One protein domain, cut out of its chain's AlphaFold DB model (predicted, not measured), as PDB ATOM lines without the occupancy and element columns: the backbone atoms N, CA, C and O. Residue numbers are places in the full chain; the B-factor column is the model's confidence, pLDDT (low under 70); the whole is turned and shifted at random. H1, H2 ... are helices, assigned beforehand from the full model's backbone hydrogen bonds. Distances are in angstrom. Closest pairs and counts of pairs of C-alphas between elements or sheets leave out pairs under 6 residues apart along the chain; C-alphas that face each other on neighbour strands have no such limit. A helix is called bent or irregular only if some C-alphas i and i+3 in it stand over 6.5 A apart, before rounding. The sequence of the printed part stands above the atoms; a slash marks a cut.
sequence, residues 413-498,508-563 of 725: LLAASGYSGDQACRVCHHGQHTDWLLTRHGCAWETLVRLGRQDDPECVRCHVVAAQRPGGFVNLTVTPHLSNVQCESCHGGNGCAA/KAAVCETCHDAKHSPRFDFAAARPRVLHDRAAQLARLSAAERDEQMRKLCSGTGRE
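AT A GLANCE: This is residues 413 to 498 and 508 to 563 of the 725 residues of the protein "Redoxin domain-containing protein" of Planctomycetes bacterium (UniProt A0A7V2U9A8). Mostly short helices are set round a middle of loops in a compact, rounded body, with H1, H2 and H8 packed one on the next along one side and the longest helix, H9, far from the middle. H5 lies nearest to the middle, and the loop of residues 461 to 486 runs from the middle out to the rim. The printed part has 142 residues with nine named helices, H1 to H9 in order along the chain, and no named strand. Its class is all helix, though helices hold 59 of the 142 printed residues. The radius of gyration of the C-alphas is 15.0 A, and the spans are 39 by 38 by 32 A.

HOW THE PARTS SIT: Start at H1, residues 422 to 426, which touches H2, residues 430 to 437; the closest C-alphas are those of Arg 426 and His 433, 5.6 A apart. H1 also only just touches H5, residues 487 to 491, with 3 pairs of C-alphas within 8 A, the closest being those of Asp 422 and Cys 487 at 6.2 A. At Gly 431, H2 touches H8, residues 538 to 541, where the C-alpha of Ala 538 is 5.1 A away. Look next at H3, residues 444 to 451, which only just touches H4, residues 457 to 460, with 3 pairs within 8 A; the closest C-alphas, of Leu 448 and Cys 459, are 7.3 A apart. H9, residues 546 to 557, only just touches H3, with residue 557 alone: 3 pairs lie within 8 A, the closest being the C-alphas of Glu 446 and Cys 557 at 6.7 A, at a steep tilt of 62 degrees, the same way. H6, residues 509 to 513, is close to H5 but not clearly touching, with the C-alphas of Cys 490 and Val 511 closest at 6.2 A. H7, residues 526 to 533, is close to H6 but not clearly touching, with the C-alphas of Ala 509 and Phe 526 closest at 5.9 A. H1 and H9 are apart. Every O i to N i+4 pair is within hydrogen-bond range in H1, H2, H5, H6 and H9, against 3 of 4 in H3 and 1 of 4 in H7, which has 2 of 5 O i to N i+3 pairs within range; H4 and H8 are too short for an i+4 pair.

IN THESE COORDINATES: Find C-alpha 422 at (11.907, 27.345, -41.394), where H1 begins. H2 runs 10.4 A from first to last C-alpha, H3 11.7 A and H7 10.8 A. H7 is only just irregular: C-alphas 528 and 531 are 6.7 A apart. H9 runs 16.3 A, from C-alpha 546 at (-3.346, 34.357, -55.038) to C-alpha 557 at (-2.542, 37.377, -39.014).

THE WHOLE: The two C-alphas farthest apart, of Ala 416 and Glu 563, are 40.7 A from each other. Residues 499 to 507 are not printed, and C-alphas 498 and 508 stand 21.8 A apart across this cut, in the link from H5 to H6. The links from H4 to H5 and from H6 to H7 are long. The mean pLDDT of the printed part is 81.6; 18 residues are under 70, among them residues 450 to 452 and 557 to 562.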
ATOM      1  N   LEU A 413      21.023  22.518 -44.210       79.81
ATOM      2  CA  LEU A 413      21.711  23.541 -43.421       79.81
ATOM      3  C   LEU A 413      21.287  23.460 -41.957       79.81
ATOM      4  O   LEU A 413      20.494  24.266 -41.482       79.81
ATOM      5  N   LEU A 414      21.787  22.437 -41.269       80.25
ATOM      6  CA  LEU A 414      21.557  22.246 -39.844       80.25
ATOM      7  C   LEU A 414      22.609  23.017 -39.048       80.25
ATOM      8  O   LEU A 414      23.811  22.830 -39.254       80.25
ATOM      9  N   ALA A 415      22.169  23.857 -38.115       73.38
ATOM     10  CA  ALA A 415      23.060  24.522 -37.177       73.38
ATOM     11  C   ALA A 415      23.790  23.469 -36.324       73.38
ATOM     12  O   ALA A 415      23.148  22.626 -35.704       73.38
ATOM     13  N   ALA A 416      25.126  23.505 -36.251       67.88
ATOM     14  CA  ALA A 416      25.908  22.491 -35.521       67.88
ATOM     15  C   ALA A 416      25.494  22.346 -34.037       67.88
ATOM     16  O   ALA A 416      25.633  21.278 -33.444       67.88
ATOM     17  N   SER A 417      24.930  23.408 -33.460       68.81
ATOM     18  CA  SER A 417      24.085  23.381 -32.267       68.81
ATOM     19  C   SER A 417      23.026  24.489 -32.367       68.81
ATOM     20  O   SER A 417      23.235  25.486 -33.058       68.81
ATOM     21  N   GLY A 418      21.880  24.326 -31.695       82.19
ATOM     22  CA  GLY A 418      20.781  25.299 -31.728       82.19
ATOM     23  C   GLY A 418      19.683  24.955 -32.739       82.19
ATOM     24  O   GLY A 418      19.163  23.841 -32.719       82.19
ATOM     25  N   TYR A 419      19.297  25.941 -33.550       87.81
ATOM     26  CA  TYR A 419      18.115  25.933 -34.423       87.81
ATOM     27  C   TYR A 419      18.469  26.554 -35.784       87.81
ATOM     28  O   TYR A 419      19.359  27.402 -35.858       87.81
ATOM     29  N   SER A 420      17.796  26.128 -36.853       86.19
ATOM     30  CA  SER A 420      18.221  26.369 -38.245       86.19
ATOM     31  C   SER A 420      17.324  27.305 -39.059       86.19
ATOM     32  O   SER A 420      17.782  27.886 -40.042       86.19
ATOM     33  N   GLY A 421      16.053  27.464 -38.683       86.00
ATOM     34  CA  GLY A 421      15.095  28.263 -39.456       86.00
ATOM     35  C   GLY A 421      14.170  27.443 -40.359       86.00
ATOM     36  O   GLY A 421      14.574  26.463 -40.988       86.00
ATOM     37  N   ASP A 422      12.921  27.892 -40.483       83.38
ATOM     38  CA  ASP A 422      11.907  27.345 -41.394       83.38
ATOM     39  C   ASP A 422      12.402  27.275 -42.850       83.38
ATOM     40  O   ASP A 422      12.132  26.307 -43.565       83.38
ATOM     41  N   GLN A 423      13.180  28.276 -43.273       81.06
ATOM     42  CA  GLN A 423      13.753  28.383 -44.612       81.06
ATOM     43  C   GLN A 423      14.732  27.251 -44.939       81.06
ATOM     44  O   GLN A 423      14.796  26.837 -46.096       81.06
ATOM     45  N   ALA A 424      15.447  26.707 -43.947       82.50
ATOM     46  CA  ALA A 424      16.301  25.539 -44.151       82.50
ATOM     47  C   ALA A 424      15.459  24.276 -44.415       82.50
ATOM     48  O   ALA A 424      15.804  23.465 -45.273       82.50
ATOM     49  N   CYS A 425      14.310  24.137 -43.745       85.62
ATOM     50  CA  CYS A 425      13.369  23.044 -43.991       85.62
ATOM     51  C   CYS A 425      12.654  23.179 -45.349       85.62
ATOM     52  O   CYS A 425      12.469  22.177 -46.041       85.62
ATOM     53  N   ARG A 426      12.263  24.405 -45.737       85.62
ATOM     54  CA  ARG A 426      11.430  24.706 -46.921       85.62
ATOM     55  C   ARG A 426      11.988  24.164 -48.239       85.62
ATOM     56  O   ARG A 426      11.209  23.828 -49.125       85.62
ATOM     57  N   VAL A 427      13.309  24.064 -48.381       84.25
ATOM     58  CA  VAL A 427      13.947  23.606 -49.630       84.25
ATOM     59  C   VAL A 427      13.520  22.178 -49.992       84.25
ATOM     60  O   VAL A 427      13.096  21.935 -51.123       84.25
ATOM     61  N   CYS A 428      13.544  21.264 -49.016       84.94
ATOM     62  CA  CYS A 428      13.156  19.859 -49.193       84.94
ATOM     63  C   CYS A 428      11.695  19.584 -48.793       84.94
ATOM     64  O   CYS A 428      11.041  18.733 -49.391       84.94
ATOM     65  N   HIS A 429      11.168  20.306 -47.801       86.75
ATOM     66  CA  HIS A 429       9.820  20.127 -47.243       86.75
ATOM     67  C   HIS A 429       8.860  21.241 -47.684       86.75
ATOM     68  O   HIS A 429       8.083  21.769 -46.888       86.75
ATOM     69  N   HIS A 430       8.932  21.619 -48.966       81.06
ATOM     70  CA  HIS A 430       8.181  22.744 -49.533       81.06
ATOM     71  C   HIS A 430       6.671  22.642 -49.265       81.06
ATOM     72  O   HIS A 430       6.079  23.573 -48.734       81.06
ATOM     73  N   GLY A 431       6.052  21.485 -49.530       81.75
ATOM     74  CA  GLY A 431       4.614  21.296 -49.294       81.75
ATOM     75  C   GLY A 431       4.215  21.448 -47.820       81.75
ATOM     76  O   GLY A 431       3.213  22.094 -47.513       81.75
ATOM     77  N   GLN A 432       5.022  20.915 -46.895       88.06
ATOM     78  CA  GLN A 432       4.764  21.051 -45.459       88.06
ATOM     79  C   GLN A 432       4.929  22.501 -44.980       88.06
ATOM     80  O   GLN A 432       4.206  22.936 -44.079       88.06
ATOM     81  N   HIS A 433       5.851  23.245 -45.600       86.25
ATOM     82  CA  HIS A 433       6.064  24.671 -45.361       86.25
ATOM     83  C   HIS A 433       4.893  25.520 -45.872       86.25
ATOM     84  O   HIS A 433       4.379  26.330 -45.106       86.25
ATOM     85  N   THR A 434       4.392  25.279 -47.091       79.75
ATOM     86  CA  THR A 434       3.197  25.964 -47.630       79.75
ATOM     87  C   THR A 434       1.971  25.784 -46.727       79.75
ATOM     88  O   THR A 434       1.216  26.735 -46.518       79.75
ATOM     89  N   ASP A 435       1.781  24.595 -46.140       85.69
ATOM     90  CA  ASP A 435       0.701  24.361 -45.171       85.69
ATOM     91  C   ASP A 435       0.950  25.084 -43.836       85.69
ATOM     92  O   ASP A 435       0.083  25.822 -43.363       85.69
ATOM     93  N   TRP A 436       2.158  24.961 -43.271       89.06
ATOM     94  CA  TRP A 436       2.570  25.665 -42.046       89.06
ATOM     95  C   TRP A 436       2.381  27.184 -42.139       89.06
ATOM     96  O   TRP A 436       1.861  27.805 -41.206       89.06
ATOM     97  N   LEU A 437       2.780  27.772 -43.268       82.00
ATOM     98  CA  LEU A 437       2.714  29.204 -43.533       82.00
ATOM     99  C   LEU A 437       1.267  29.716 -43.453       82.00
ATOM    100  O   LEU A 437       1.026  30.803 -42.937       82.00
ATOM    101  N   LEU A 438       0.288  28.907 -43.872       79.06
ATOM    102  CA  LEU A 438      -1.147  29.201 -43.773       79.06
ATOM    103  C   LEU A 438      -1.787  28.633 -42.486       79.06
ATOM    104  O   LEU A 438      -2.940  28.179 -42.479       79.06
ATOM    105  N   THR A 439      -1.055  28.740 -41.371       84.75
ATOM    106  CA  THR A 439      -1.537  28.562 -39.989       84.75
ATOM    107  C   THR A 439      -1.280  29.818 -39.146       84.75
ATOM    108  O   THR A 439      -0.450  30.654 -39.492       84.75
ATOM    109  N   ARG A 440      -1.928  29.941 -37.973       85.12
ATOM    110  CA  ARG A 440      -1.626  31.039 -37.028       85.12
ATOM    111  C   ARG A 440      -0.237  30.921 -36.365       85.12
ATOM    112  O   ARG A 440       0.198  31.871 -35.723       85.12
ATOM    113  N   HIS A 441       0.468  29.796 -36.527       91.69
ATOM    114  CA  HIS A 441       1.847  29.637 -36.054       91.69
ATOM    115  C   HIS A 441       2.849  30.381 -36.947       91.69
ATOM    116  O   HIS A 441       3.728  31.057 -36.416       91.69
ATOM    117  N   GLY A 442       2.661  30.342 -38.274       86.12
ATOM    118  CA  GLY A 442       3.498  31.048 -39.255       86.12
ATOM    119  C   GLY A 442       3.437  32.579 -39.179       86.12
ATOM    120  O   GLY A 442       4.301  33.252 -39.731       86.12
ATOM    121  N   CYS A 443       2.461  33.135 -38.452       78.62
ATOM    122  CA  CYS A 443       2.312  34.571 -38.200       78.62
ATOM    123  C   CYS A 443       2.362  34.946 -36.705       78.62
ATOM    124  O   CYS A 443       1.868  36.007 -36.311       78.62
ATOM    125  N   ALA A 444       2.893  34.077 -35.839       84.88
ATOM    126  CA  ALA A 444       2.843  34.286 -34.393       84.88
ATOM    127  C   ALA A 444       3.553  35.576 -33.929       84.88
ATOM    128  O   ALA A 444       3.057  36.236 -33.013       84.88
ATOM    129  N   TRP A 445       4.646  35.992 -34.577       81.56
ATOM    130  CA  TRP A 445       5.370  37.222 -34.220       81.56
ATOM    131  C   TRP A 445       4.548  38.494 -34.477       81.56
ATOM    132  O   TRP A 445       4.511  39.393 -33.639       81.56
ATOM    133  N   GLU A 446       3.827  38.547 -35.599       74.19
ATOM    134  CA  GLU A 446       2.987  39.688 -35.999       74.19
ATOM    135  C   GLU A 446       1.927  40.030 -34.934       74.19
ATOM    136  O   GLU A 446       1.622  41.197 -34.683       74.19
ATOM    137  N   THR A 447       1.415  39.017 -34.228       73.38
ATOM    138  CA  THR A 447       0.469  39.226 -33.122       73.38
ATOM    139  C   THR A 447       1.097  39.951 -31.924       73.38
ATOM    140  O   THR A 447       0.396  40.700 -31.247       73.38
ATOM    141  N   LEU A 448       2.409  39.812 -31.686       74.31
ATOM    142  CA  LEU A 448       3.106  40.558 -30.632       74.31
ATOM    143  C   LEU A 448       3.298  42.024 -31.016       74.31
ATOM    144  O   LEU A 448       3.053  42.909 -30.194       74.31
ATOM    145  N   VAL A 449       3.688  42.278 -32.268       71.25
ATOM    146  CA  VAL A 449       3.882  43.632 -32.813       71.25
ATOM    147  C   VAL A 449       2.576  44.427 -32.745       71.25
ATOM    148  O   VAL A 449       2.560  45.560 -32.268       71.25
ATOM    149  N   ARG A 450       1.447  43.807 -33.121       66.94
ATOM    150  CA  ARG A 450       0.102  44.410 -33.031       66.94
ATOM    151  C   ARG A 450      -0.335  44.768 -31.609       66.94
ATOM    152  O   ARG A 450      -1.165  45.657 -31.442       66.94
ATOM    153  N   LEU A 451       0.202  44.091 -30.594       69.25
ATOM    154  CA  LEU A 451      -0.139  44.309 -29.184       69.25
ATOM    155  C   LEU A 451       0.872  45.187 -28.429       69.25
ATOM    156  O   LEU A 451       0.614  45.537 -27.272       69.25
ATOM    157  N   GLY A 452       2.013  45.526 -29.039       69.50
ATOM    158  CA  GLY A 452       3.145  46.134 -28.338       69.50
ATOM    159  C   GLY A 452       3.719  45.188 -27.276       69.50
ATOM    160  O   GLY A 452       3.794  45.550 -26.101       69.50
ATOM    161  N   ARG A 453       4.006  43.937 -27.661       77.62
ATOM    162  CA  ARG A 453       4.561  42.867 -26.800       77.62
ATOM    163  C   ARG A 453       5.766  42.149 -27.420       77.62
ATOM    164  O   ARG A 453       6.214  41.144 -26.883       77.62
ATOM    165  N   GLN A 454       6.300  42.652 -28.531       77.38
ATOM    166  CA  GLN A 454       7.467  42.074 -29.211       77.38
ATOM    167  C   GLN A 454       8.744  42.055 -28.345       77.38
ATOM    168  O   GLN A 454       9.623  41.235 -28.584       77.38
ATOM    169  N   ASP A 455       8.807  42.911 -27.320       80.44
ATOM    170  CA  ASP A 455       9.911  43.003 -26.355       80.44
ATOM    171  C   ASP A 455       9.568  42.389 -24.978       80.44
ATOM    172  O   ASP A 455      10.370  42.464 -24.050       80.44
ATOM    173  N   ASP A 456       8.378  41.795 -24.814       83.38
ATOM    174  CA  ASP A 456       7.929  41.181 -23.555       83.38
ATOM    175  C   ASP A 456       8.381  39.708 -23.486       83.38
ATOM    176  O   ASP A 456       7.853  38.879 -24.237       83.38
ATOM    177  N   PRO A 457       9.309  39.327 -22.584       89.75
ATOM    178  CA  PRO A 457       9.838  37.965 -22.535       89.75
ATOM    179  C   PRO A 457       8.782  36.890 -22.237       89.75
ATOM    180  O   PRO A 457       8.942  35.760 -22.700       89.75
ATOM    181  N   GLU A 458       7.708  37.221 -21.506       89.44
ATOM    182  CA  GLU A 458       6.591  36.308 -21.208       89.44
ATOM    183  C   GLU A 458       5.711  36.052 -22.442       89.44
ATOM    184  O   GLU A 458       5.111  34.982 -22.558       89.44
ATOM    185  N   CYS A 459       5.658  37.003 -23.377       90.12
ATOM    186  CA  CYS A 459       4.952  36.844 -24.646       90.12
ATOM    187  C   CYS A 459       5.846  36.178 -25.705       90.12
ATOM    188  O   CYS A 459       5.432  35.223 -26.367       90.12
ATOM    189  N   VAL A 460       7.096  36.637 -25.834       91.38
ATOM    190  CA  VAL A 460       8.062  36.146 -26.829       91.38
ATOM    191  C   VAL A 460       8.280  34.637 -26.699       91.38
ATOM    192  O   VAL A 460       8.227  33.949 -27.716       91.38
ATOM    193  N   ARG A 461       8.413  34.086 -25.480       92.56
ATOM    194  CA  ARG A 461       8.694  32.648 -25.253       92.56
ATOM    195  C   ARG A 461       7.742  31.651 -25.939       92.56
ATOM    196  O   ARG A 461       8.139  30.507 -26.132       92.56
ATOM    197  N   CYS A 462       6.526  32.062 -26.310       93.06
ATOM    198  CA  CYS A 462       5.531  31.212 -26.982       93.06
ATOM    199  C   CYS A 462       5.256  31.593 -28.450       93.06
ATOM    200  O   CYS A 462       4.431  30.954 -29.096       93.06
ATOM    201  N   HIS A 463       5.906  32.636 -28.974       93.12
ATOM    202  CA  HIS A 463       5.614  33.230 -30.289       93.12
ATOM    203  C   HIS A 463       6.810  33.212 -31.259       93.12
ATOM    204  O   HIS A 463       6.689  33.660 -32.401       93.12
ATOM    205  N   VAL A 464       7.953  32.686 -30.815       93.25
ATOM    206  CA  VAL A 464       9.185  32.498 -31.597       93.25
ATOM    207  C   VAL A 464       9.800  31.131 -31.292       93.25
ATOM    208  O   VAL A 464       9.365  30.425 -30.379       93.25
ATOM    209  N   VAL A 465      10.853  30.761 -32.013       93.00
ATOM    210  CA  VAL A 465      11.546  29.488 -31.815       93.00
ATOM    211  C   VAL A 465      12.494  29.573 -30.626       93.00
ATOM    212  O   VAL A 465      13.501  30.279 -30.655       93.00
ATOM    213  N   ALA A 466      12.179  28.803 -29.583       92.06
ATOM    214  CA  ALA A 466      13.083  28.499 -28.474       92.06
ATOM    215  C   ALA A 466      13.725  29.721 -27.779       92.06
ATOM    216  O   ALA A 466      14.840  29.615 -27.264       92.06
ATOM    217  N   ALA A 467      13.039  30.868 -27.726       91.25
ATOM    218  CA  ALA A 467      13.527  32.028 -26.978       91.25
ATOM    219  C   ALA A 467      13.879  31.661 -25.528       91.25
ATOM    220  O   ALA A 467      13.270  30.779 -24.922       91.25
ATOM    221  N   GLN A 468      14.883  32.356 -24.986       86.81
ATOM    222  CA  GLN A 468      15.490  32.086 -23.674       86.81
ATOM    223  C   GLN A 468      16.214  30.722 -23.562       86.81
ATOM    224  O   GLN A 468      16.726  30.397 -22.491       86.81
ATOM    225  N   ARG A 469      16.325  29.932 -24.644       88.81
ATOM    226  CA  ARG A 469      17.156  28.711 -24.704       88.81
ATOM    227  C   ARG A 469      18.447  28.955 -25.504       88.81
ATOM    228  O   ARG A 469      18.445  29.788 -26.411       88.81
ATOM    229  N   PRO A 470      19.542  28.216 -25.232       89.00
ATOM    230  CA  PRO A 470      20.769  28.302 -26.025       89.00
ATOM    231  C   PRO A 470      20.515  28.087 -27.525       89.00
ATOM    232  O   PRO A 470      19.861  27.120 -27.916       89.00
ATOM    233  N   GLY A 471      21.023  29.005 -28.353       86.88
ATOM    234  CA  GLY A 471      20.863  28.988 -29.813       86.88
ATOM    235  C   GLY A 471      19.469  29.360 -30.340       86.88
ATOM    236  O   GLY A 471      19.279  29.334 -31.551       86.88
ATOM    237  N   GLY A 472      18.499  29.671 -29.472       90.25
ATOM    238  CA  GLY A 472      17.152  30.095 -29.868       90.25
ATOM    239  C   GLY A 472      17.049  31.580 -30.236       90.25
ATOM    240  O   GLY A 472      18.045  32.303 -30.288       90.25
ATOM    241  N   PHE A 473      15.822  32.048 -30.480       89.62
ATOM    242  CA  PHE A 473      15.554  33.435 -30.868       89.62
ATOM    243  C   PHE A 473      16.022  34.459 -29.818       89.62
ATOM    244  O   PHE A 473      15.743  34.327 -28.624       89.62
ATOM    245  N   VAL A 474      16.659  35.525 -30.309       84.06
ATOM    246  CA  VAL A 474      17.121  36.688 -29.540       84.06
ATOM    247  C   VAL A 474      16.303  37.933 -29.898       84.06
ATOM    248  O   VAL A 474      15.695  38.539 -29.022       84.06
ATOM    249  N   ASN A 475      16.287  38.325 -31.179       76.50
ATOM    250  CA  ASN A 475      15.478  39.417 -31.743       76.50
ATOM    251  C   ASN A 475      15.512  39.362 -33.289       76.50
ATOM    252  O   ASN A 475      16.290  38.602 -33.867       76.50
ATOM    253  N   LEU A 476      14.715  40.193 -33.975       70.19
ATOM    254  CA  LEU A 476      14.691  40.244 -35.448       70.19
ATOM    255  C   LEU A 476      16.001  40.721 -36.105       70.19
ATOM    256  O   LEU A 476      16.211  40.448 -37.282       70.19
ATOM    257  N   THR A 477      16.883  41.419 -35.390       64.56
ATOM    258  CA  THR A 477      18.163  41.895 -35.945       64.56
ATOM    259  C   THR A 477      19.211  40.780 -35.974       64.56
ATOM    260  O   THR A 477      20.002  40.704 -36.911       64.56
ATOM    261  N   VAL A 478      19.214  39.909 -34.961       71.56
ATOM    262  CA  VAL A 478      20.208  38.833 -34.783       71.56
ATOM    263  C   VAL A 478      19.699  37.487 -35.310       71.56
ATOM    264  O   VAL A 478      20.440  36.760 -35.964       71.56
ATOM    265  N   THR A 479      18.429  37.154 -35.062       74.19
ATOM    266  CA  THR A 479      17.822  35.845 -35.368       74.19
ATOM    267  C   THR A 479      16.463  35.969 -36.089       74.19
ATOM    268  O   THR A 479      15.479  35.377 -35.637       74.19
ATOM    269  N   PRO A 480      16.339  36.719 -37.206       70.69
ATOM    270  CA  PRO A 480      15.056  36.865 -37.912       70.69
ATOM    271  C   PRO A 480      14.495  35.526 -38.414       70.69
ATOM    272  O   PRO A 480      13.282  35.322 -38.400       70.69
ATOM    273  N   HIS A 481      15.376  34.591 -38.780       76.50
ATOM    274  CA  HIS A 481      15.045  33.234 -39.229       76.50
ATOM    275  C   HIS A 481      14.523  32.307 -38.112       76.50
ATOM    276  O   HIS A 481      14.210  31.160 -38.391       76.50
ATOM    277  N   LEU A 482      14.442  32.777 -36.859       84.81
ATOM    278  CA  LEU A 482      13.837  32.062 -35.723       84.81
ATOM    279  C   LEU A 482      12.543  32.740 -35.227       84.81
ATOM    280  O   LEU A 482      12.053  32.434 -34.138       84.81
ATOM    281  N   SER A 483      12.017  33.708 -35.983       82.75
ATOM    282  CA  SER A 483      10.734  34.356 -35.686       82.75
ATOM    283  C   SER A 483       9.551  33.438 -36.014       82.75
ATOM    284  O   SER A 483       9.651  32.571 -36.878       82.75
ATOM    285  N   ASN A 484       8.405  33.676 -35.365       86.00
ATOM    286  CA  ASN A 484       7.197  32.842 -35.453       86.00
ATOM    287  C   ASN A 484       7.367  31.436 -34.834       86.00
ATOM    288  O   ASN A 484       8.452  31.030 -34.420       86.00
ATOM    289  N   VAL A 485       6.272  30.679 -34.725       94.00
ATOM    290  CA  VAL A 485       6.304  29.305 -34.196       94.00
ATOM    291  C   VAL A 485       6.541  28.356 -35.371       94.00
ATOM    292  O   VAL A 485       5.616  28.061 -36.122       94.00
ATOM    293  N   GLN A 486       7.787  27.918 -35.573       91.50
ATOM    294  CA  GLN A 486       8.192  27.156 -36.765       91.50
ATOM    295  C   GLN A 486       8.288  25.643 -36.538       91.50
ATOM    296  O   GLN A 486       8.101  25.158 -35.424       91.50
ATOM    297  N   CYS A 487       8.634  24.901 -37.597       90.56
ATOM    298  CA  CYS A 487       8.935  23.466 -37.592       90.56
ATOM    299  C   CYS A 487       9.672  23.000 -36.320       90.56
ATOM    300  O   CYS A 487       9.231  22.074 -35.643       90.56
ATOM    301  N   GLU A 488      10.769  23.670 -35.959       91.69
ATOM    302  CA  GLU A 488      11.638  23.274 -34.844       91.69
ATOM    303  C   GLU A 488      11.039  23.549 -33.452       91.69
ATOM    304  O   GLU A 488      11.469  22.938 -32.474       91.69
ATOM    305  N   SER A 489       9.997  24.386 -33.345       92.25
ATOM    306  CA  SER A 489       9.211  24.528 -32.108       92.25
ATOM    307  C   SER A 489       8.403  23.264 -31.785       92.25
ATOM    308  O   SER A 489       8.030  23.063 -30.631       92.25
ATOM    309  N   CYS A 490       8.147  22.400 -32.778       90.88
ATOM    310  CA  CYS A 490       7.470  21.116 -32.587       90.88
ATOM    311  C   CYS A 490       8.404  19.911 -32.773       90.88
ATOM    312  O   CYS A 490       8.419  19.013 -31.937       90.88
ATOM    313  N   HIS A 491       9.200  19.895 -33.843       88.56
ATOM    314  CA  HIS A 491      10.088  18.781 -34.201       88.56
ATOM    315  C   HIS A 491      11.461  18.826 -33.507       88.56
ATOM    316  O   HIS A 491      12.259  17.908 -33.681       88.56
ATOM    317  N   GLY A 492      11.733  19.869 -32.713       83.81
ATOM    318  CA  GLY A 492      13.047  20.135 -32.132       83.81
ATOM    319  C   GLY A 492      14.025  20.746 -33.141       83.81
ATOM    320  O   GLY A 492      13.785  20.743 -34.349       83.81
ATOM    321  N   GLY A 493      15.137  21.282 -32.635       77.88
ATOM    322  CA  GLY A 493      16.222  21.776 -33.483       77.88
ATOM    323  C   GLY A 493      16.860  20.642 -34.288       77.88
ATOM    324  O   GLY A 493      17.063  19.544 -33.769       77.88
ATOM    325  N   ASN A 494      17.199  20.913 -35.549       68.44
ATOM    326  CA  ASN A 494      18.023  20.042 -36.403       68.44
ATOM    327  C   ASN A 494      17.482  18.625 -36.723       68.44
ATOM    328  O   ASN A 494      18.244  17.764 -37.164       68.44
ATOM    329  N   GLY A 495      16.183  18.358 -36.547       68.00
ATOM    330  CA  GLY A 495      15.560  17.026 -36.677       68.00
ATOM    331  C   GLY A 495      15.471  16.407 -38.089       68.00
ATOM    332  O   GLY A 495      14.463  15.781 -38.414       68.00
ATOM    333  N   CYS A 496      16.472  16.573 -38.963       77.38
ATOM    334  CA  CYS A 496      16.430  16.053 -40.334       77.38
ATOM    335  C   CYS A 496      16.889  14.586 -40.433       77.38
ATOM    336  O   CYS A 496      18.085  14.289 -40.479       77.38
ATOM    337  N   ALA A 497      15.923  13.675 -40.573       75.25
ATOM    338  CA  ALA A 497      16.146  12.234 -40.719       75.25
ATOM    339  C   ALA A 497      17.122  11.843 -41.848       75.25
ATOM    340  O   ALA A 497      17.855  10.866 -41.713       75.25
ATOM    341  N   ALA A 498      17.165  12.610 -42.945       71.12
ATOM    342  CA  ALA A 498      18.065  12.354 -44.072       71.12
ATOM    343  C   ALA A 498      19.548  12.630 -43.750       71.12
ATOM    344  O   ALA A 498      20.423  12.065 -44.400       71.12
ATOM    345  N   LYS A 508       4.067  14.592 -29.427       91.06
ATOM    346  CA  LYS A 508       3.291  14.292 -28.209       91.06
ATOM    347  C   LYS A 508       2.682  15.581 -27.642       91.06
ATOM    348  O   LYS A 508       3.271  16.647 -27.806       91.06
ATOM    349  N   ALA A 509       1.555  15.482 -26.930       92.50
ATOM    350  CA  ALA A 509       0.808  16.636 -26.400       92.50
ATOM    351  C   ALA A 509       1.675  17.640 -25.615       92.50
ATOM    352  O   ALA A 509       1.586  18.841 -25.867       92.50
ATOM    353  N   ALA A 510       2.603  17.134 -24.794       93.81
ATOM    354  CA  ALA A 510       3.549  17.919 -23.999       93.81
ATOM    355  C   ALA A 510       4.348  18.970 -24.798       93.81
ATOM    356  O   ALA A 510       4.756  19.984 -24.239       93.81
ATOM    357  N   VAL A 511       4.566  18.756 -26.103       92.56
ATOM    358  CA  VAL A 511       5.230  19.726 -26.990       92.56
ATOM    359  C   VAL A 511       4.340  20.952 -27.211       92.56
ATOM    360  O   VAL A 511       4.796  22.083 -27.064       92.56
ATOM    361  N   CYS A 512       3.055  20.742 -27.503       93.75
ATOM    362  CA  CYS A 512       2.068  21.811 -27.666       93.75
ATOM    363  C   CYS A 512       1.776  22.520 -26.333       93.75
ATOM    364  O   CYS A 512       1.640  23.741 -26.288       93.75
ATOM    365  N   GLU A 513       1.721  21.758 -25.241       92.81
ATOM    366  CA  GLU A 513       1.416  22.244 -23.887       92.81
ATOM    367  C   GLU A 513       2.518  23.147 -23.299       92.81
ATOM    368  O   GLU A 513       2.256  23.860 -22.336       92.81
ATOM    369  N   THR A 514       3.706  23.223 -23.921       91.19
ATOM    370  CA  THR A 514       4.718  24.260 -23.609       91.19
ATOM    371  C   THR A 514       4.205  25.690 -23.806       91.19
ATOM    372  O   THR A 514       4.725  26.618 -23.187       91.19
ATOM    373  N   CYS A 515       3.211  25.868 -24.680       92.56
ATOM    374  CA  CYS A 515       2.590  27.154 -25.001       92.56
ATOM    375  C   CYS A 515       1.073  27.132 -24.755       92.56
ATOM    376  O   CYS A 515       0.492  28.141 -24.363       92.56
ATOM    377  N   HIS A 516       0.424  25.982 -24.953       92.12
ATOM    378  CA  HIS A 516      -1.015  25.795 -24.770       92.12
ATOM    379  C   HIS A 516      -1.376  25.218 -23.391       92.12
ATOM    380  O   HIS A 516      -2.063  24.203 -23.282       92.12
ATOM    381  N   ASP A 517      -0.911  25.875 -22.331       88.94
ATOM    382  CA  ASP A 517      -1.222  25.510 -20.944       88.94
ATOM    383  C   ASP A 517      -2.586  26.070 -20.459       88.94
ATOM    384  O   ASP A 517      -3.316  26.755 -21.181       88.94
ATOM    385  N   ALA A 518      -2.931  25.819 -19.192       85.44
ATOM    386  CA  ALA A 518      -4.179  26.289 -18.580       85.44
ATOM    387  C   ALA A 518      -4.294  27.825 -18.406       85.44
ATOM    388  O   ALA A 518      -5.406  28.329 -18.245       85.44
ATOM    389  N   LYS A 519      -3.183  28.576 -18.445       87.44
ATOM    390  CA  LYS A 519      -3.135  30.051 -18.378       87.44
ATOM    391  C   LYS A 519      -3.285  30.651 -19.778       87.44
ATOM    392  O   LYS A 519      -4.061  31.585 -19.965       87.44
ATOM    393  N   HIS A 520      -2.563  30.137 -20.768       88.44
ATOM    394  CA  HIS A 520      -2.449  30.724 -22.104       88.44
ATOM    395  C   HIS A 520      -3.427  30.112 -23.126       88.44
ATOM    396  O   HIS A 520      -3.734  30.752 -24.129       88.44
ATOM    397  N   SER A 521      -3.959  28.907 -22.891       85.12
ATOM    398  CA  SER A 521      -4.999  28.266 -23.719       85.12
ATOM    399  C   SER A 521      -5.862  27.268 -22.909       85.12
ATOM    400  O   SER A 521      -5.829  26.064 -23.166       85.12
ATOM    401  N   PRO A 522      -6.709  27.726 -21.965       80.38
ATOM    402  CA  PRO A 522      -7.464  26.873 -21.036       80.38
ATOM    403  C   PRO A 522      -8.372  25.828 -21.705       80.38
ATOM    404  O   PRO A 522      -8.629  24.778 -21.112       80.38
ATOM    405  N   ARG A 523      -8.855  26.089 -22.931       79.44
ATOM    406  CA  ARG A 523      -9.684  25.165 -23.731       79.44
ATOM    407  C   ARG A 523      -8.882  24.340 -24.759       79.44
ATOM    408  O   ARG A 523      -9.493  23.753 -25.643       79.44
ATOM    409  N   PHE A 524      -7.546  24.299 -24.686       86.00
ATOM    410  CA  PHE A 524      -6.730  23.503 -25.612       86.00
ATOM    411  C   PHE A 524      -6.991  22.003 -25.456       86.00
ATOM    412  O   PHE A 524      -6.801  21.439 -24.379       86.00
ATOM    413  N   ASP A 525      -7.373  21.355 -26.551       85.81
ATOM    414  CA  ASP A 525      -7.448  19.906 -26.654       85.81
ATOM    415  C   ASP A 525      -6.525  19.420 -27.776       85.81
ATOM    416  O   ASP A 525      -6.622  19.878 -28.916       85.81
ATOM    417  N   PHE A 526      -5.617  18.499 -27.450       88.94
ATOM    418  CA  PHE A 526      -4.613  18.012 -28.393       88.94
ATOM    419  C   PHE A 526      -5.229  17.205 -29.546       88.94
ATOM    420  O   PHE A 526      -4.774  17.335 -30.681       88.94
ATOM    421  N   ALA A 527      -6.276  16.414 -29.292       89.19
ATOM    422  CA  ALA A 527      -6.909  15.588 -30.317       89.19
ATOM    423  C   ALA A 527      -7.687  16.442 -31.334       89.19
ATOM    424  O   ALA A 527      -7.587  16.200 -32.536       89.19
ATOM    425  N   ALA A 528      -8.385  17.485 -30.878       84.69
ATOM    426  CA  ALA A 528      -9.096  18.433 -31.739       84.69
ATOM    427  C   ALA A 528      -8.172  19.459 -32.430       84.69
ATOM    428  O   ALA A 528      -8.500  19.971 -33.507       84.69
ATOM    429  N   ALA A 529      -7.016  19.782 -31.834       87.56
ATOM    430  CA  ALA A 529      -6.046  20.713 -32.410       87.56
ATOM    431  C   ALA A 529      -5.123  20.058 -33.450       87.56
ATOM    432  O   ALA A 529      -4.872  20.658 -34.496       87.56
ATOM    433  N   ARG A 530      -4.635  18.833 -33.200       89.69
ATOM    434  CA  ARG A 530      -3.625  18.153 -34.034       89.69
ATOM    435  C   ARG A 530      -3.976  18.057 -35.532       89.69
ATOM    436  O   ARG A 530      -3.076  18.317 -36.328       89.69
ATOM    437  N   PRO A 531      -5.227  17.777 -35.963       89.50
ATOM    438  CA  PRO A 531      -5.604  17.769 -37.384       89.50
ATOM    439  C   PRO A 531      -5.359  19.089 -38.129       89.50
ATOM    440  O   PRO A 531      -5.302  19.104 -39.352       89.50
ATOM    441  N   ARG A 532      -5.201  20.210 -37.413       86.31
ATOM    442  CA  ARG A 532      -4.987  21.548 -37.995       86.31
ATOM    443  C   ARG A 532      -3.513  21.834 -38.322       86.31
ATOM    444  O   ARG A 532      -3.215  22.914 -38.825       86.31
ATOM    445  N   VAL A 533      -2.610  20.903 -37.996       89.38
ATOM    446  CA  VAL A 533      -1.143  21.020 -38.120       89.38
ATOM    447  C   VAL A 533      -0.495  19.708 -38.603       89.38
ATOM    448  O   VAL A 533       0.613  19.370 -38.200       89.38
ATOM    449  N   LEU A 534      -1.187  18.929 -39.446       89.44
ATOM    450  CA  LEU A 534      -0.647  17.678 -40.012       89.44
ATOM    451  C   LEU A 534       0.237  17.877 -41.254       89.44
ATOM    452  O   LEU A 534       0.924  16.940 -41.654       89.44
ATOM    453  N   HIS A 535       0.272  19.090 -41.816       89.25
ATOM    454  CA  HIS A 535       1.066  19.453 -42.998       89.25
ATOM    455  C   HIS A 535       0.696  18.672 -44.279       89.25
ATOM    456  O   HIS A 535       1.527  18.478 -45.171       89.25
ATOM    457  N   ASP A 536      -0.555  18.217 -44.368       88.75
ATOM    458  CA  ASP A 536      -1.129  17.388 -45.432       88.75
ATOM    459  C   ASP A 536      -1.986  18.180 -46.443       88.75
ATOM    460  O   ASP A 536      -2.313  17.672 -47.519       88.75
ATOM    461  N   ARG A 537      -2.298  19.455 -46.171       84.69
ATOM    462  CA  ARG A 537      -3.214  20.274 -46.988       84.69
ATOM    463  C   ARG A 537      -2.544  20.968 -48.174       84.69
ATOM    464  O   ARG A 537      -3.217  21.676 -48.920       84.69
ATOM    465  N   ALA A 538      -1.243  20.772 -48.395       78.88
ATOM    466  CA  ALA A 538      -0.468  21.438 -49.450       78.88
ATOM    467  C   ALA A 538      -1.153  21.393 -50.835       78.88
ATOM    468  O   ALA A 538      -1.294  22.415 -51.504       78.88
ATOM    469  N   ALA A 539      -1.672  20.225 -51.233       77.88
ATOM    470  CA  ALA A 539      -2.363  20.033 -52.512       77.88
ATOM    471  C   ALA A 539      -3.757  20.696 -52.592       77.88
ATOM    472  O   ALA A 539      -4.272  20.901 -53.691       77.88
ATOM    473  N   GLN A 540      -4.373  21.035 -51.453       83.12
ATOM    474  CA  GLN A 540      -5.579  21.867 -51.383       83.12
ATOM    475  C   GLN A 540      -5.201  23.349 -51.499       83.12
ATOM    476  O   GLN A 540      -5.781  24.072 -52.304       83.12
ATOM    477  N   LEU A 541      -4.192  23.786 -50.740       75.56
ATOM    478  CA  LEU A 541      -3.734  25.178 -50.693       75.56
ATOM    479  C   LEU A 541      -3.121  25.646 -52.022       75.56
ATOM    480  O   LEU A 541      -3.275  26.812 -52.380       75.56
ATOM    481  N   ALA A 542      -2.508  24.741 -52.790       70.81
ATOM    482  CA  ALA A 542      -2.018  25.008 -54.141       70.81
ATOM    483  C   ALA A 542      -3.143  25.333 -55.149       70.81
ATOM    484  O   ALA A 542      -2.912  26.088 -56.091       70.81
ATOM    485  N   ARG A 543      -4.366  24.810 -54.947       79.00
ATOM    486  CA  ARG A 543      -5.527  25.051 -55.835       79.00
ATOM    487  C   ARG A 543      -6.162  26.426 -55.650       79.00
ATOM    488  O   ARG A 543      -6.888  26.869 -56.532       79.00
ATOM    489  N   LEU A 544      -5.912  27.076 -54.515       72.19
ATOM    490  CA  LEU A 544      -6.373  28.438 -54.260       72.19
ATOM    491  C   LEU A 544      -5.708  29.419 -55.236       72.19
ATOM    492  O   LEU A 544      -4.561  29.233 -55.660       72.19
ATOM    493  N   SER A 545      -6.397  30.508 -55.552       73.62
ATOM    494  CA  SER A 545      -5.779  31.663 -56.196       73.62
ATOM    495  C   SER A 545      -4.861  32.424 -55.230       73.62
ATOM    496  O   SER A 545      -4.849  32.211 -54.013       73.62
ATOM    497  N   ALA A 546      -4.111  33.371 -55.791       63.69
ATOM    498  CA  ALA A 546      -3.346  34.357 -55.038       63.69
ATOM    499  C   ALA A 546      -4.206  35.084 -54.000       63.69
ATOM    500  O   ALA A 546      -3.897  35.063 -52.812       63.69
ATOM    501  N   ALA A 547      -5.321  35.665 -54.452       64.38
ATOM    502  CA  ALA A 547      -6.210  36.468 -53.624       64.38
ATOM    503  C   ALA A 547      -6.818  35.660 -52.467       64.38
ATOM    504  O   ALA A 547      -6.980  36.194 -51.375       64.38
ATOM    505  N   GLU A 548      -7.101  34.370 -52.668       76.31
ATOM    506  CA  GLU A 548      -7.649  33.493 -51.626       76.31
ATOM    507  C   GLU A 548      -6.608  33.115 -50.564       76.31
ATOM    508  O   GLU A 548      -6.903  33.227 -49.371       76.31
ATOM    509  N   ARG A 549      -5.374  32.748 -50.956       70.75
ATOM    510  CA  ARG A 549      -4.265  32.560 -49.994       70.75
ATOM    511  C   ARG A 549      -3.980  33.848 -49.222       70.75
ATOM    512  O   ARG A 549      -3.780  33.819 -48.010       70.75
ATOM    513  N   ASP A 550      -4.013  34.980 -49.916       63.72
ATOM    514  CA  ASP A 550      -3.752  36.310 -49.373       63.72
ATOM    515  C   ASP A 550      -4.828  36.781 -48.381       63.72
ATOM    516  O   ASP A 550      -4.509  37.396 -47.358       63.72
ATOM    517  N   GLU A 551      -6.091  36.471 -48.669       72.44
ATOM    518  CA  GLU A 551      -7.257  36.683 -47.810       72.44
ATOM    519  C   GLU A 551      -7.212  35.775 -46.571       72.44
ATOM    520  O   GLU A 551      -7.384  36.250 -45.445       72.44
ATOM    521  N   GLN A 552      -6.921  34.484 -46.762       76.94
ATOM    522  CA  GLN A 552      -6.763  33.513 -45.680       76.94
ATOM    523  C   GLN A 552      -5.620  33.916 -44.740       76.94
ATOM    524  O   GLN A 552      -5.824  33.976 -43.528       76.94
ATOM    525  N   MET A 553      -4.451  34.268 -45.282       72.44
ATOM    526  CA  MET A 553      -3.315  34.775 -44.507       72.44
ATOM    527  C   MET A 553      -3.704  36.023 -43.706       72.44
ATOM    528  O   MET A 553      -3.481  36.077 -42.500       72.44
ATOM    529  N   ARG A 554      -4.361  37.011 -44.329       69.94
ATOM    530  CA  ARG A 554      -4.778  38.240 -43.633       69.94
ATOM    531  C   ARG A 554      -5.746  37.961 -42.473       69.94
ATOM    532  O   ARG A 554      -5.577  38.571 -41.420       69.94
ATOM    533  N   LYS A 555      -6.683  37.014 -42.616       72.44
ATOM    534  CA  LYS A 555      -7.571  36.529 -41.533       72.44
ATOM    535  C   LYS A 555      -6.830  35.763 -40.423       72.44
ATOM    536  O   LYS A 555      -7.241  35.785 -39.260       72.44
ATOM    537  N   LEU A 556      -5.735  35.075 -40.753       73.50
ATOM    538  CA  LEU A 556      -4.886  34.389 -39.775       73.50
ATOM    539  C   LEU A 556      -4.039  35.391 -38.967       73.50
ATOM    540  O   LEU A 556      -4.053  35.326 -37.735       73.50
ATOM    541  N   CYS A 557      -3.397  36.355 -39.634       69.62
ATOM    542  CA  CYS A 557      -2.542  37.377 -39.014       69.62
ATOM    543  C   CYS A 557      -3.312  38.425 -38.195       69.62
ATOM    544  O   CYS A 557      -2.814  38.896 -37.175       69.62
ATOM    545  N   SER A 558      -4.522  38.804 -38.618       65.31
ATOM    546  CA  SER A 558      -5.332  39.835 -37.947       65.31
ATOM    547  C   SER A 558      -5.832  39.435 -36.555       65.31
ATOM    548  O   SER A 558      -6.302  40.291 -35.809       65.31
ATOM    549  N   GLY A 559      -5.827  38.138 -36.230       62.41
ATOM    550  CA  GLY A 559      -6.532  37.579 -35.070       62.41
ATOM    551  C   GLY A 559      -8.060  37.504 -35.226       62.41
ATOM    552  O   GLY A 559      -8.710  36.804 -34.448       62.41
ATOM    553  N   THR A 560      -8.640  38.159 -36.240       57.00
ATOM    554  CA  THR A 560     -10.090  38.177 -36.485       57.00
ATOM    555  C   THR A 560     -10.594  36.830 -37.016       57.00
ATOM    556  O   THR A 560      -9.816  35.944 -37.390       57.00
ATOM    557  N   GLY A 561     -11.916  36.625 -36.970       57.19
ATOM    558  CA  GLY A 561     -12.549  35.376 -37.415       57.19
ATOM    559  C   GLY A 561     -12.070  34.122 -36.670       57.19
ATOM    560  O   GLY A 561     -12.206  33.013 -37.180       57.19
ATOM    561  N   ARG A 562     -11.454  34.272 -35.489       67.69
ATOM    562  CA  ARG A 562     -11.182  33.148 -34.593       67.69
ATOM    563  C   ARG A 562     -12.516  32.688 -34.023       67.69
ATOM    564  O   ARG A 562     -13.185  33.459 -33.348       67.69
ATOM    565  N   GLU A 563     -12.854  31.427 -34.247       71.38
ATOM    566  CA  GLU A 563     -13.924  30.781 -33.500       71.38
ATOM    567  C   GLU A 563     -13.455  30.649 -32.037       71.38
ATOM    568  O   GLU A 563     -12.495  29.929 -31.742       71.38
TER     569      GLU A 563